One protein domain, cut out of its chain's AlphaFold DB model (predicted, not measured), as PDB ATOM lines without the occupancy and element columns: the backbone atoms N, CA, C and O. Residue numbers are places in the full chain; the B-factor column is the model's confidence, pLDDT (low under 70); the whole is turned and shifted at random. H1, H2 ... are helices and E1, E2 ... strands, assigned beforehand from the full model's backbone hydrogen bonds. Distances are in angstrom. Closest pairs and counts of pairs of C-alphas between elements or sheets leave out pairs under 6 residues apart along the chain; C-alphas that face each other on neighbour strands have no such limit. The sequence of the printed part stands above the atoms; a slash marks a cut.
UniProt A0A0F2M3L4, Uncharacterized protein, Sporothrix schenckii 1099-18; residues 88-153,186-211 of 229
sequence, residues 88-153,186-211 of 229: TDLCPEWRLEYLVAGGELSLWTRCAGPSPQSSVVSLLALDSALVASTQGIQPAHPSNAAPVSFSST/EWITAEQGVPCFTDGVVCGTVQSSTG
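Overview. This is residues 88 to 153 and 186 to 211 of the 229 residues of an uncharacterized protein of Sporothrix schenckii 1099-18 (UniProt A0A0F2M3L4). A twisted sheet of four strands, E1, E2, E3 and E8, has the small hairpin E6 and E7 over one face, as a small sandwich. Beyond one end of E3 a second small hairpin, E4 and E5, with the one-turn helix H1 beside E4, extends the longest axis. The printed part has 92 residues, with the named elements E1 E2 E3 E4 E5 H1 E6 E7 E8 along the chain; the large sheet runs E1 - E2 - E3 - E8, all antiparallel, and the class is mostly strand. It is compact, with a radius of gyration of the C-alphas of 13.4 A, and only just elongated, spanning 44 by 29 by 17 A.

Along the chain. E1 is residues 93 to 98, 16.6 A long, beginning at C-alpha 93 at (147.565, 154.105, 110.517). E2, residues 105 to 112, is the longest strand by residues, at 22.7 A. E3, residues 119 to 125, measures 19.3 A. E4 is residues 130 to 133 and E5 residues 136 to 139. H1 is residues 150 to 153, with C-alpha 153 at (137.694, 162.891, 134.464). E6 is residues 188 to 191 and E7 residues 194 to 197. E8, residues 205 to 210, is 14.9 A long and ends at C-alpha 210 at (159.518, 160.637, 105.303).

Arrangement. E1, E2 and E3 form a meander, each strand the antiparallel neighbour of the one before. In the hairpin E1 and E2, N 97 and O 106 are 2.8 A apart, within hydrogen-bond range; in the hairpin E2 and E3, N 107 and O 124 are at 2.8 A. E8 is antiparallel to E3 at 169 degrees, with N 121 and O 208 at 2.8 A. E1 and E8 are the edge strands. The sheet E6 E7 makes a sandwich with this sheet, two sheets face to face, with their best planes 30 degrees apart. The closest C-alphas of E3 and E7, Ser 122 and Val 194, are 6.3 A apart. In the hairpin E6 and E7, N 196 and O 189 are at 2.8 A. In the hairpin E4 and E5, N 131 and O 138 are at 2.8 A. E3 and E4 are apart. The closest C-alphas of E4 and H1, Val 131 and Phe 150, are 5.7 A apart. H1 is not on the large sheet, and is too short for any O i to N i+4 pair; its one O i to N i+3 pair is within range.

Size, cuts and confidence. The C-alphas of Thr 134 and Gly 211, the two farthest apart, are 44.7 A from each other. Residues 154 to 185 are cut out, and C-alphas 153 and 186 are 21.5 A apart across the cut. Of the links that are printed whole, none is long. The mean pLDDT of the printed part is 90.6; residues 100 to 103 and residue 211 are under 70.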
ATOM      1  N   THR A  88     140.549 159.506 109.377       93.56
ATOM      2  CA  THR A  88     140.512 158.070 109.059       93.56
ATOM      3  C   THR A  88     140.701 157.782 107.571       93.56
ATOM      4  O   THR A  88     141.272 156.750 107.226       93.56
ATOM      5  N   ASP A  89     140.290 158.704 106.697       91.50
ATOM      6  CA  ASP A  89     140.430 158.566 105.243       91.50
ATOM      7  C   ASP A  89     141.826 158.991 104.757       91.50
ATOM      8  O   ASP A  89     142.290 158.582 103.692       91.50
ATOM      9  N   LEU A  90     142.508 159.823 105.546       91.12
ATOM     10  CA  LEU A  90     143.767 160.484 105.192       91.12
ATOM     11  C   LEU A  90     144.986 159.850 105.881       91.12
ATOM     12  O   LEU A  90     146.132 160.009 105.440       91.12
ATOM     13  N   CYS A  91     144.740 159.123 106.967       93.94
ATOM     14  CA  CYS A  91     145.741 158.501 107.812       93.94
ATOM     15  C   CYS A  91     145.556 156.981 107.811       93.94
ATOM     16  O   CYS A  91     144.697 156.478 108.532       93.94
ATOM     17  N   PRO A  92     146.358 156.218 107.041       92.25
ATOM     18  CA  PRO A  92     146.220 154.761 106.970       92.25
ATOM     19  C   PRO A  92     146.529 154.041 108.288       92.25
ATOM     20  O   PRO A  92     146.105 152.904 108.472       92.25
ATOM     21  N   GLU A  93     147.276 154.670 109.199       94.94
ATOM     22  CA  GLU A  93     147.565 154.105 110.517       94.94
ATOM     23  C   GLU A  93     147.336 155.153 111.604       94.94
ATOM     24  O   GLU A  93     147.801 156.291 111.502       94.94
ATOM     25  N   TRP A  94     146.667 154.754 112.680       96.06
ATOM     26  CA  TRP A  94     146.444 155.586 113.856       96.06
ATOM     27  C   TRP A  94     146.121 154.718 115.077       96.06
ATOM     28  O   TRP A  94     145.714 153.564 114.945       96.06
ATOM     29  N   ARG A  95     146.378 155.250 116.275       95.50
ATOM     30  CA  ARG A  95     146.091 154.604 117.567       95.50
ATOM     31  C   ARG A  95     146.094 155.634 118.693       95.50
ATOM     32  O   ARG A  95     146.694 156.697 118.556       95.50
ATOM     33  N   LEU A  96     145.489 155.287 119.824       94.62
ATOM     34  CA  LEU A  96     145.649 156.062 121.052       94.62
ATOM     35  C   LEU A  96     146.999 155.748 121.705       94.62
ATOM     36  O   LEU A  96     147.416 154.591 121.763       94.62
ATOM     37  N   GLU A  97     147.657 156.780 122.219       92.44
ATOM     38  CA  GLU A  97     148.873 156.679 123.022       92.44
ATOM     39  C   GLU A  97     148.736 157.500 124.305       92.44
ATOM     40  O   GLU A  97     148.042 158.514 124.340       92.44
ATOM     41  N   TYR A  98     149.428 157.061 125.357       89.69
ATOM     42  CA  TYR A  98     149.549 157.785 126.620       89.69
ATOM     43  C   TYR A  98     151.015 158.169 126.824       89.69
ATOM     44  O   TYR A  98     151.856 157.297 127.042       89.69
ATOM     45  N   LEU A  99     151.339 159.459 126.710       74.75
ATOM     46  CA  LEU A  99     152.726 159.906 126.480       74.75
ATOM     47  C   LEU A  99     153.563 160.180 127.738       74.75
ATOM     48  O   LEU A  99     154.731 160.547 127.641       74.75
ATOM     49  N   VAL A 100     153.029 159.951 128.935       68.62
ATOM     50  CA  VAL A 100     153.761 160.102 130.203       68.62
ATOM     51  C   VAL A 100     153.264 159.037 131.176       68.62
ATOM     52  O   VAL A 100     152.108 158.621 131.092       68.62
ATOM     53  N   ALA A 101     154.071 158.665 132.176       51.78
ATOM     54  CA  ALA A 101     153.672 157.804 133.303       51.78
ATOM     55  C   ALA A 101     152.500 158.356 134.167       51.78
ATOM     56  O   ALA A 101     152.219 157.826 135.238       51.78
ATOM     57  N   GLY A 102     151.816 159.410 133.706       53.12
ATOM     58  CA  GLY A 102     150.620 160.016 134.290       53.12
ATOM     59  C   GLY A 102     149.399 160.085 133.357       53.12
ATOM     60  O   GLY A 102     148.369 160.581 133.799       53.12
ATOM     61  N   GLY A 103     149.473 159.569 132.119       67.25
ATOM     62  CA  GLY A 103     148.282 159.327 131.294       67.25
ATOM     63  C   GLY A 103     147.813 160.466 130.381       67.25
ATOM     64  O   GLY A 103     146.613 160.599 130.191       67.25
ATOM     65  N   GLU A 104     148.708 161.256 129.778       87.62
ATOM     66  CA  GLU A 104     148.308 162.234 128.750       87.62
ATOM     67  C   GLU A 104     147.847 161.524 127.466       87.62
ATOM     68  O   GLU A 104     148.668 160.988 126.716       87.62
ATOM     69  N   LEU A 105     146.532 161.508 127.237       94.06
ATOM     70  CA  LEU A 105     145.896 160.888 126.076       94.06
ATOM     71  C   LEU A 105     146.195 161.662 124.783       94.06
ATOM     72  O   LEU A 105     145.882 162.849 124.653       94.06
ATOM     73  N   SER A 106     146.740 160.961 123.795       95.25
ATOM     74  CA  SER A 106     147.053 161.487 122.467       95.25
ATOM     75  C   SER A 106     146.593 160.537 121.364       95.25
ATOM     76  O   SER A 106     146.565 159.320 121.545       95.25
ATOM     77  N   LEU A 107     146.278 161.090 120.197       96.38
ATOM     78  CA  LEU A 107     146.071 160.335 118.967       96.38
ATOM     79  C   LEU A 107     147.370 160.343 118.162       96.38
ATOM     80  O   LEU A 107     147.779 161.373 117.624       96.38
ATOM     81  N   TRP A 108     148.021 159.187 118.086       96.31
ATOM     82  CA  TRP A 108     149.136 158.962 117.176       96.31
ATOM     83  C   TRP A 108     148.598 158.650 115.790       96.31
ATOM     84  O   TRP A 108     147.705 157.813 115.646       96.31
ATOM     85  N   THR A 109     149.174 159.269 114.767       96.56
ATOM     86  CA  THR A 109     148.817 159.018 113.372       96.56
ATOM     87  C   THR A 109     150.060 158.883 112.502       96.56
ATOM     88  O   THR A 109     151.102 159.487 112.766       96.56
ATOM     89  N   ARG A 110     149.930 158.115 111.422       96.06
ATOM     90  CA  ARG A 110     150.777 158.191 110.236       96.06
ATOM     91  C   ARG A 110     149.873 158.502 109.057       96.06
ATOM     92  O   ARG A 110     149.073 157.661 108.654       96.06
ATOM     93  N   CYS A 111     150.023 159.697 108.509       94.56
ATOM     94  CA  CYS A 111     149.206 160.193 107.413       94.56
ATOM     95  C   CYS A 111     150.026 160.369 106.140       94.56
ATOM     96  O   CYS A 111     151.256 160.494 106.189       94.56
ATOM     97  N   ALA A 112     149.349 160.375 104.993       91.31
ATOM     98  CA  ALA A 112     149.984 160.766 103.742       91.31
ATOM     99  C   ALA A 112     150.468 162.220 103.855       91.31
ATOM    100  O   ALA A 112     149.720 163.107 104.257       91.31
ATOM    101  N   GLY A 113     151.742 162.452 103.550       86.69
ATOM    102  CA  GLY A 113     152.327 163.787 103.548       86.69
ATOM    103  C   GLY A 113     151.973 164.577 102.280       86.69
ATOM    104  O   GLY A 113     151.248 164.087 101.415       86.69
ATOM    105  N   PRO A 114     152.532 165.785 102.109       83.81
ATOM    106  CA  PRO A 114     152.221 166.657 100.972       83.81
ATOM    107  C   PRO A 114     152.673 166.104  99.607       83.81
ATOM    108  O   PRO A 114     152.227 166.585  98.570       83.81
ATOM    109  N   SER A 115     153.558 165.101  99.583       86.12
ATOM    110  CA  SER A 115     153.958 164.386  98.367       86.12
ATOM    111  C   SER A 115     153.443 162.935  98.357       86.12
ATOM    112  O   SER A 115     153.362 162.316  99.421       86.12
ATOM    113  N   PRO A 116     153.184 162.327  97.180       81.56
ATOM    114  CA  PRO A 116     152.592 160.984  97.082       81.56
ATOM    115  C   PRO A 116     153.392 159.860  97.757       81.56
ATOM    116  O   PRO A 116     152.851 158.799  98.041       81.56
ATOM    117  N   GLN A 117     154.693 160.072  97.971       86.25
ATOM    118  CA  GLN A 117     155.603 159.099  98.588       86.25
ATOM    119  C   GLN A 117     156.029 159.507 100.003       86.25
ATOM    120  O   GLN A 117     156.826 158.808 100.627       86.25
ATOM    121  N   SER A 118     155.546 160.649 100.501       90.31
ATOM    122  CA  SER A 118     155.834 161.093 101.863       90.31
ATOM    123  C   SER A 118     154.785 160.597 102.841       90.31
ATOM    124  O   SER A 118     153.601 160.558 102.516       90.31
ATOM    125  N   SER A 119     155.215 160.310 104.065       93.69
ATOM    126  CA  SER A 119     154.313 160.145 105.203       93.69
ATOM    127  C   SER A 119     154.756 161.029 106.360       93.69
ATOM    128  O   SER A 119     155.951 161.279 106.541       93.69
ATOM    129  N   VAL A 120     153.790 161.503 107.134       95.81
ATOM    130  CA  VAL A 120     154.005 162.320 108.327       95.81
ATOM    131  C   VAL A 120     153.483 161.536 109.517       95.81
ATOM    132  O   VAL A 120     152.355 161.049 109.500       95.81
ATOM    133  N   VAL A 121     154.329 161.369 110.529       96.31
ATOM    134  CA  VAL A 121     153.948 160.806 111.821       96.31
ATOM    135  C   VAL A 121     153.765 161.952 112.795       96.31
ATOM    136  O   VAL A 121     154.666 162.779 112.954       96.31
ATOM    137  N   SER A 122     152.629 161.980 113.474       96.25
ATOM    138  CA  SER A 122     152.243 163.079 114.353       96.25
ATOM    139  C   SER A 122     151.466 162.594 115.567       96.25
ATOM    140  O   SER A 122     150.876 161.515 115.554       96.25
ATOM    141  N   LEU A 123     151.474 163.416 116.612       95.81
ATOM    142  CA  LEU A 123     150.718 163.211 117.842       95.81
ATOM    143  C   LEU A 123     149.778 164.390 118.057       95.81
ATOM    144  O   LEU A 123     150.240 165.519 118.223       95.81
ATOM    145  N   LEU A 124     148.474 164.135 118.044       96.31
ATOM    146  CA  LEU A 124     147.446 165.115 118.382       96.31
ATOM    147  C   LEU A 124     147.063 164.963 119.853       96.31
ATOM    148  O   LEU A 124     146.596 163.900 120.265       96.31
ATOM    149  N   ALA A 125     147.244 166.024 120.634       94.69
ATOM    150  CA  ALA A 125     146.869 166.036 122.042       94.69
ATOM    151  C   ALA A 125     145.337 166.021 122.176       94.69
ATOM    152  O   ALA A 125     144.666 166.992 121.826       94.69
ATOM    153  N   LEU A 126     144.787 164.916 122.683       96.19
ATOM    154  CA  LEU A 126     143.359 164.803 122.996       96.19
ATOM    155  C   LEU A 126     143.075 165.272 124.424       96.19
ATOM    156  O   LEU A 126     141.997 165.796 124.700       96.19
ATOM    157  N   ASP A 127     144.050 165.119 125.325       93.19
ATOM    158  CA  ASP A 127     143.883 165.413 126.748       93.19
ATOM    159  C   ASP A 127     143.512 166.872 127.038       93.19
ATOM    160  O   ASP A 127     142.676 167.151 127.895       93.19
ATOM    161  N   SER A 128     144.101 167.808 126.295       90.38
ATOM    162  CA  SER A 128     143.814 169.241 126.403       90.38
ATOM    163  C   SER A 128     142.645 169.702 125.530       90.38
ATOM    164  O   SER A 128     142.299 170.884 125.561       90.38
ATOM    165  N   ALA A 129     142.084 168.804 124.716       95.56
ATOM    166  CA  ALA A 129     141.147 169.158 123.656       95.56
ATOM    167  C   ALA A 129     139.763 168.539 123.785       95.56
ATOM    168  O   ALA A 129     138.817 169.032 123.176       95.56
ATOM    169  N   LEU A 130     139.614 167.497 124.598       96.00
ATOM    170  CA  LEU A 130     138.329 166.880 124.886       96.00
ATOM    171  C   LEU A 130     137.807 167.315 126.254       96.00
ATOM    172  O   LEU A 130     138.554 167.514 127.211       96.00
ATOM    173  N   VAL A 131     136.488 167.416 126.360       94.50
ATOM    174  CA  VAL A 131     135.777 167.639 127.617       94.50
ATOM    175  C   VAL A 131     134.750 166.540 127.830       94.50
ATOM    176  O   VAL A 131     134.083 166.084 126.904       94.50
ATOM    177  N   ALA A 132     134.615 166.128 129.085       92.44
ATOM    178  CA  ALA A 132     133.630 165.161 129.532       92.44
ATOM    179  C   ALA A 132     132.587 165.894 130.383       92.44
ATOM    180  O   ALA A 132     132.920 166.487 131.409       92.44
ATOM    181  N   SER A 133     131.328 165.882 129.953       86.19
ATOM    182  CA  SER A 133     130.210 166.542 130.637       86.19
ATOM    183  C   SER A 133     129.058 165.569 130.843       86.19
ATOM    184  O   SER A 133     129.044 164.503 130.254       86.19
ATOM    185  N   THR A 134     128.017 165.941 131.587       82.19
ATOM    186  CA  THR A 134     126.840 165.073 131.790       82.19
ATOM    187  C   THR A 134     126.148 164.600 130.503       82.19
ATOM    188  O   THR A 134     125.315 163.702 130.578       82.19
ATOM    189  N   GLN A 135     126.444 165.216 129.355       85.25
ATOM    190  CA  GLN A 135     125.894 164.868 128.044       85.25
ATOM    191  C   GLN A 135     126.794 163.923 127.231       85.25
ATOM    192  O   GLN A 135     126.332 163.387 126.230       85.25
ATOM    193  N   GLY A 136     128.041 163.694 127.654       90.44
ATOM    194  CA  GLY A 136     129.005 162.847 126.956       90.44
ATOM    195  C   GLY A 136     130.383 163.492 126.813       90.44
ATOM    196  O   GLY A 136     130.708 164.479 127.483       90.44
ATOM    197  N   ILE A 137     131.191 162.899 125.933       94.69
ATOM    198  CA  ILE A 137     132.507 163.406 125.534       94.69
ATOM    199  C   ILE A 137     132.337 164.233 124.257       94.69
ATOM    200  O   ILE A 137     131.658 163.802 123.331       94.69
ATOM    201  N   GLN A 138     132.967 165.401 124.202       94.25
ATOM    202  CA  GLN A 138     132.961 166.285 123.034       94.25
ATOM    203  C   GLN A 138     134.264 167.096 122.979       94.25
ATOM    204  O   GLN A 138     134.940 167.213 124.007       94.25
ATOM    205  N   PRO A 139     134.625 167.694 121.835       92.88
ATOM    206  CA  PRO A 139     135.702 168.674 121.798       92.88
ATOM    207  C   PRO A 139     135.399 169.876 122.699       92.88
ATOM    208  O   PRO A 139     134.255 170.325 122.815       92.88
ATOM    209  N   ALA A 140     136.434 170.434 123.317       94.00
ATOM    210  CA  ALA A 140     136.375 171.786 123.844       94.00
ATOM    211  C   ALA A 140     136.082 172.766 122.697       94.00
ATOM    212  O   ALA A 140     136.444 172.519 121.545       94.00
ATOM    213  N   HIS A 141     135.447 173.896 123.007       91.00
ATOM    214  CA  HIS A 141     135.268 174.965 122.032       91.00
ATOM    215  C   HIS A 141     135.784 176.303 122.582       91.00
ATOM    216  O   HIS A 141     135.182 176.838 123.518       91.00
ATOM    217  N   PRO A 142     136.863 176.871 122.007       93.00
ATOM    218  CA  PRO A 142     137.753 176.254 121.007       93.00
ATOM    219  C   PRO A 142     138.454 174.988 121.538       93.00
ATOM    220  O   PRO A 142     138.484 174.759 122.746       93.00
ATOM    221  N   SER A 143     139.037 174.180 120.652       93.44
ATOM    222  CA  SER A 143     139.636 172.870 120.967       93.44
ATOM    223  C   SER A 143     140.840 172.926 121.912       93.44
ATOM    224  O   SER A 143     141.345 171.892 122.308       93.44
ATOM    225  N   ASN A 144     141.293 174.105 122.340       93.38
ATOM    226  CA  ASN A 144     142.301 174.287 123.389       93.38
ATOM    227  C   ASN A 144     141.736 174.880 124.696       93.38
ATOM    228  O   ASN A 144     142.504 175.314 125.553       93.38
ATOM    229  N   ALA A 145     140.412 174.955 124.840       93.44
ATOM    230  CA  ALA A 145     139.740 175.589 125.975       93.44
ATOM    231  C   ALA A 145     139.178 174.584 126.995       93.44
ATOM    232  O   ALA A 145     138.248 174.916 127.736       93.44
ATOM    233  N   ALA A 146     139.707 173.356 127.045       92.06
ATOM    234  CA  ALA A 146     139.320 172.406 128.082       92.06
ATOM    235  C   ALA A 146     139.688 172.986 129.467       92.06
ATOM    236  O   ALA A 146     140.841 173.360 129.691       92.06
ATOM    237  N   PRO A 147     138.737 173.095 130.414       90.12
ATOM    238  CA  PRO A 147     138.984 173.741 131.706       90.12
ATOM    239  C   PRO A 147     139.900 172.916 132.621       90.12
ATOM    240  O   PRO A 147     140.499 173.452 133.551       90.12
ATOM    241  N   VAL A 148     139.978 171.610 132.372       90.19
ATOM    242  CA  VAL A 148     140.837 170.636 133.045       90.19
ATOM    243  C   VAL A 148     141.256 169.580 132.025       90.19
ATOM    244  O   VAL A 148     140.542 169.365 131.046       90.19
ATOM    245  N   SER A 149     142.367 168.886 132.280       90.69
ATOM    246  CA  SER A 149     142.772 167.712 131.501       90.69
ATOM    247  C   SER A 149     141.651 166.679 131.428       90.69
ATOM    248  O   SER A 149     141.104 166.279 132.460       90.69
ATOM    249  N   PHE A 150     141.346 166.194 130.230       93.38
ATOM    250  CA  PHE A 150     140.351 165.151 129.993       93.38
ATOM    251  C   PHE A 150     140.608 163.902 130.849       93.38
ATOM    252  O   PHE A 150     139.683 163.372 131.472       93.38
ATOM    253  N   SER A 151     141.878 163.512 130.990       91.62
ATOM    254  CA  SER A 151     142.325 162.331 131.737       91.62
ATOM    255  C   SER A 151     142.138 162.447 133.258       91.62
ATOM    256  O   SER A 151     142.280 161.474 134.005       91.62
ATOM    257  N   SER A 152     141.789 163.643 133.752       90.06
ATOM    258  CA  SER A 152     141.373 163.834 135.146       90.06
ATOM    259  C   SER A 152     139.962 163.301 135.409       90.06
ATOM    260  O   SER A 152     139.687 162.828 136.515       90.06
ATOM    261  N   THR A 153     139.100 163.312 134.386       91.50
ATOM    262  CA  THR A 153     137.694 162.891 134.464       91.50
ATOM    263  C   THR A 153     137.476 161.521 133.833       91.50
ATOM    264  O   THR A 153     136.719 160.713 134.378       91.50
ATOM    265  N   GLU A 186     134.330 162.697 113.481       93.06
ATOM    266  CA  GLU A 186     133.408 163.837 113.389       93.06
ATOM    267  C   GLU A 186     134.107 165.190 113.610       93.06
ATOM    268  O   GLU A 186     133.628 166.231 113.155       93.06
ATOM    269  N   TRP A 187     135.241 165.189 114.317       94.44
ATOM    270  CA  TRP A 187     135.868 166.409 114.834       94.44
ATOM    271  C   TRP A 187     137.327 166.569 114.436       94.44
ATOM    272  O   TRP A 187     137.909 167.615 114.724       94.44
ATOM    273  N   ILE A 188     137.925 165.559 113.804       95.81
ATOM    274  CA  ILE A 188     139.338 165.542 113.438       95.81
ATOM    275  C   ILE A 188     139.473 165.234 111.948       95.81
ATOM    276  O   ILE A 188     138.974 164.237 111.430       95.81
ATOM    277  N   THR A 189     140.230 166.081 111.275       95.00
ATOM    278  CA  THR A 189     140.650 165.937 109.879       95.00
ATOM    279  C   THR A 189     142.178 165.909 109.823       95.00
ATOM    280  O   THR A 189     142.831 165.935 110.867       95.00
ATOM    281  N   ALA A 190     142.776 165.820 108.639       92.75
ATOM    282  CA  ALA A 190     144.218 165.930 108.471       92.75
ATOM    283  C   ALA A 190     144.570 166.848 107.299       92.75
ATOM    284  O   ALA A 190     144.081 166.683 106.187       92.75
ATOM    285  N   GLU A 191     145.481 167.787 107.531       89.75
ATOM    286  CA  GLU A 191     145.987 168.688 106.501       89.75
ATOM    287  C   GLU A 191     147.490 168.464 106.321       89.75
ATOM    288  O   GLU A 191     148.254 168.477 107.284       89.75
ATOM    289  N   GLN A 192     147.928 168.215 105.080       89.38
ATOM    290  CA  GLN A 192     149.342 167.963 104.743       89.38
ATOM    291  C   GLN A 192     149.993 166.851 105.595       89.38
ATOM    292  O   GLN A 192     151.195 166.864 105.865       89.38
ATOM    293  N   GLY A 193     149.188 165.871 106.007       91.31
ATOM    294  CA  GLY A 193     149.610 164.753 106.843       91.31
ATOM    295  C   GLY A 193     149.618 165.032 108.348       91.31
ATOM    296  O   GLY A 193     150.057 164.174 109.108       91.31
ATOM    297  N   VAL A 194     149.132 166.192 108.794       95.62
ATOM    298  CA  VAL A 194     149.018 166.546 110.214       95.62
ATOM    299  C   VAL A 194     147.541 166.543 110.626       95.62
ATOM    300  O   VAL A 194     146.762 167.307 110.059       95.62
ATOM    301  N   PRO A 195     147.126 165.713 111.600       95.62
ATOM    302  CA  PRO A 195     145.760 165.699 112.094       95.62
ATOM    303  C   PRO A 195     145.460 166.981 112.874       95.62
ATOM    304  O   PRO A 195     146.289 167.434 113.662       95.62
ATOM    305  N   CYS A 196     144.274 167.545 112.695       95.69
ATOM    306  CA  CYS A 196     143.817 168.750 113.379       95.69
ATOM    307  C   CYS A 196     142.351 168.611 113.764       95.69
ATOM    308  O   CYS A 196     141.565 168.016 113.024       95.69
ATOM    309  N   PHE A 197     141.966 169.223 114.883       95.25
ATOM    310  CA  PHE A 197     140.554 169.476 115.135       95.25
ATOM    311  C   PHE A 197     139.985 170.375 114.034       95.25
ATOM    312  O   PHE A 197     140.669 171.261 113.517       95.25
ATOM    313  N   THR A 198     138.720 170.164 113.684       92.88
ATOM    314  CA  THR A 198     138.044 170.866 112.582       92.88
ATOM    315  C   THR A 198     137.923 172.368 112.807       92.88
ATOM    316  O   THR A 198     137.719 173.104 111.851       92.88
ATOM    317  N   ASP A 199     138.107 172.865 114.035       90.88
ATOM    318  CA  ASP A 199     138.183 174.300 114.342       90.88
ATOM    319  C   ASP A 199     139.558 174.946 114.051       90.88
ATOM    320  O   ASP A 199     139.716 176.169 114.194       90.88
ATOM    321  N   GLY A 200     140.538 174.122 113.658       90.69
ATOM    322  CA  GLY A 200     141.899 174.489 113.267       90.69
ATOM    323  C   GLY A 200     142.802 174.952 114.412       90.69
ATOM    324  O   GLY A 200     143.894 175.450 114.148       90.69
ATOM    325  N   VAL A 201     142.361 174.861 115.673       92.94
ATOM    326  CA  VAL A 201     143.104 175.437 116.810       92.94
ATOM    327  C   VAL A 201     144.140 174.466 117.368       92.94
ATOM    328  O   VAL A 201     145.278 174.868 117.622       92.94
ATOM    329  N   VAL A 202     143.769 173.199 117.555       94.50
ATOM    330  CA  VAL A 202     144.682 172.149 118.020       94.50
ATOM    331  C   VAL A 202     145.014 171.215 116.864       94.50
ATOM    332  O   VAL A 202     144.139 170.558 116.299       94.50
ATOM    333  N   CYS A 203     146.303 171.150 116.541       95.44
ATOM    334  CA  CYS A 203     146.874 170.294 115.511       95.44
ATOM    335  C   CYS A 203     147.961 169.390 116.089       95.44
ATOM    336  O   CYS A 203     148.550 169.667 117.135       95.44
ATOM    337  N   GLY A 204     148.232 168.302 115.378       94.75
ATOM    338  CA  GLY A 204     149.238 167.328 115.741       94.75
ATOM    339  C   GLY A 204     150.647 167.911 115.698       94.75
ATOM    340  O   GLY A 204     151.019 168.650 114.790       94.75
ATOM    341  N   THR A 205     151.469 167.523 116.666       94.62
ATOM    342  CA  THR A 205     152.905 167.796 116.629       94.62
ATOM    343  C   THR A 205     153.588 166.737 115.776       94.62
ATOM    344  O   THR A 205     153.494 165.543 116.074       94.62
ATOM    345  N   VAL A 206     154.289 167.165 114.724       94.69
ATOM    346  CA  VAL A 206     155.061 166.272 113.849       94.69
ATOM    347  C   VAL A 206     156.207 165.640 114.637       94.69
ATOM    348  O   VAL A 206     157.062 166.334 115.178       94.69
ATOM    349  N   GLN A 207     156.230 164.312 114.672       93.31
ATOM    350  CA  GLN A 207     157.291 163.514 115.289       93.31
ATOM    351  C   GLN A 207     158.366 163.139 114.272       93.31
ATOM    352  O   GLN A 207     159.557 163.142 114.567       93.31
ATOM    353  N   SER A 208     157.946 162.794 113.057       91.31
ATOM    354  CA  SER A 208     158.850 162.508 111.948       91.31
ATOM    355  C   SER A 208     158.123 162.652 110.618       91.31
ATOM    356  O   SER A 208     156.899 162.567 110.545       91.31
ATOM    357  N   SER A 209     158.889 162.843 109.551       88.25
ATOM    358  CA  SER A 209     158.380 162.850 108.186       88.25
ATOM    359  C   SER A 209     159.325 162.062 107.293       88.25
ATOM    360  O   SER A 209     160.543 162.225 107.377       88.25
ATOM    361  N   THR A 210     158.774 161.241 106.411       84.00
ATOM    362  CA  THR A 210     159.518 160.637 105.303       84.00
ATOM    363  C   THR A 210     159.168 161.379 104.028       84.00
ATOM    364  O   THR A 210     158.029 161.788 103.840       84.00
ATOM    365  N   GLY A 211     160.142 161.577 103.152       68.44
ATOM    366  CA  GLY A 211     159.953 162.206 101.852       68.44
ATOM    367  C   GLY A 211     161.159 161.917 100.967       68.44
ATOM    368  O   GLY A 211     162.206 161.519 101.490       68.44
TER     369      GLY A 211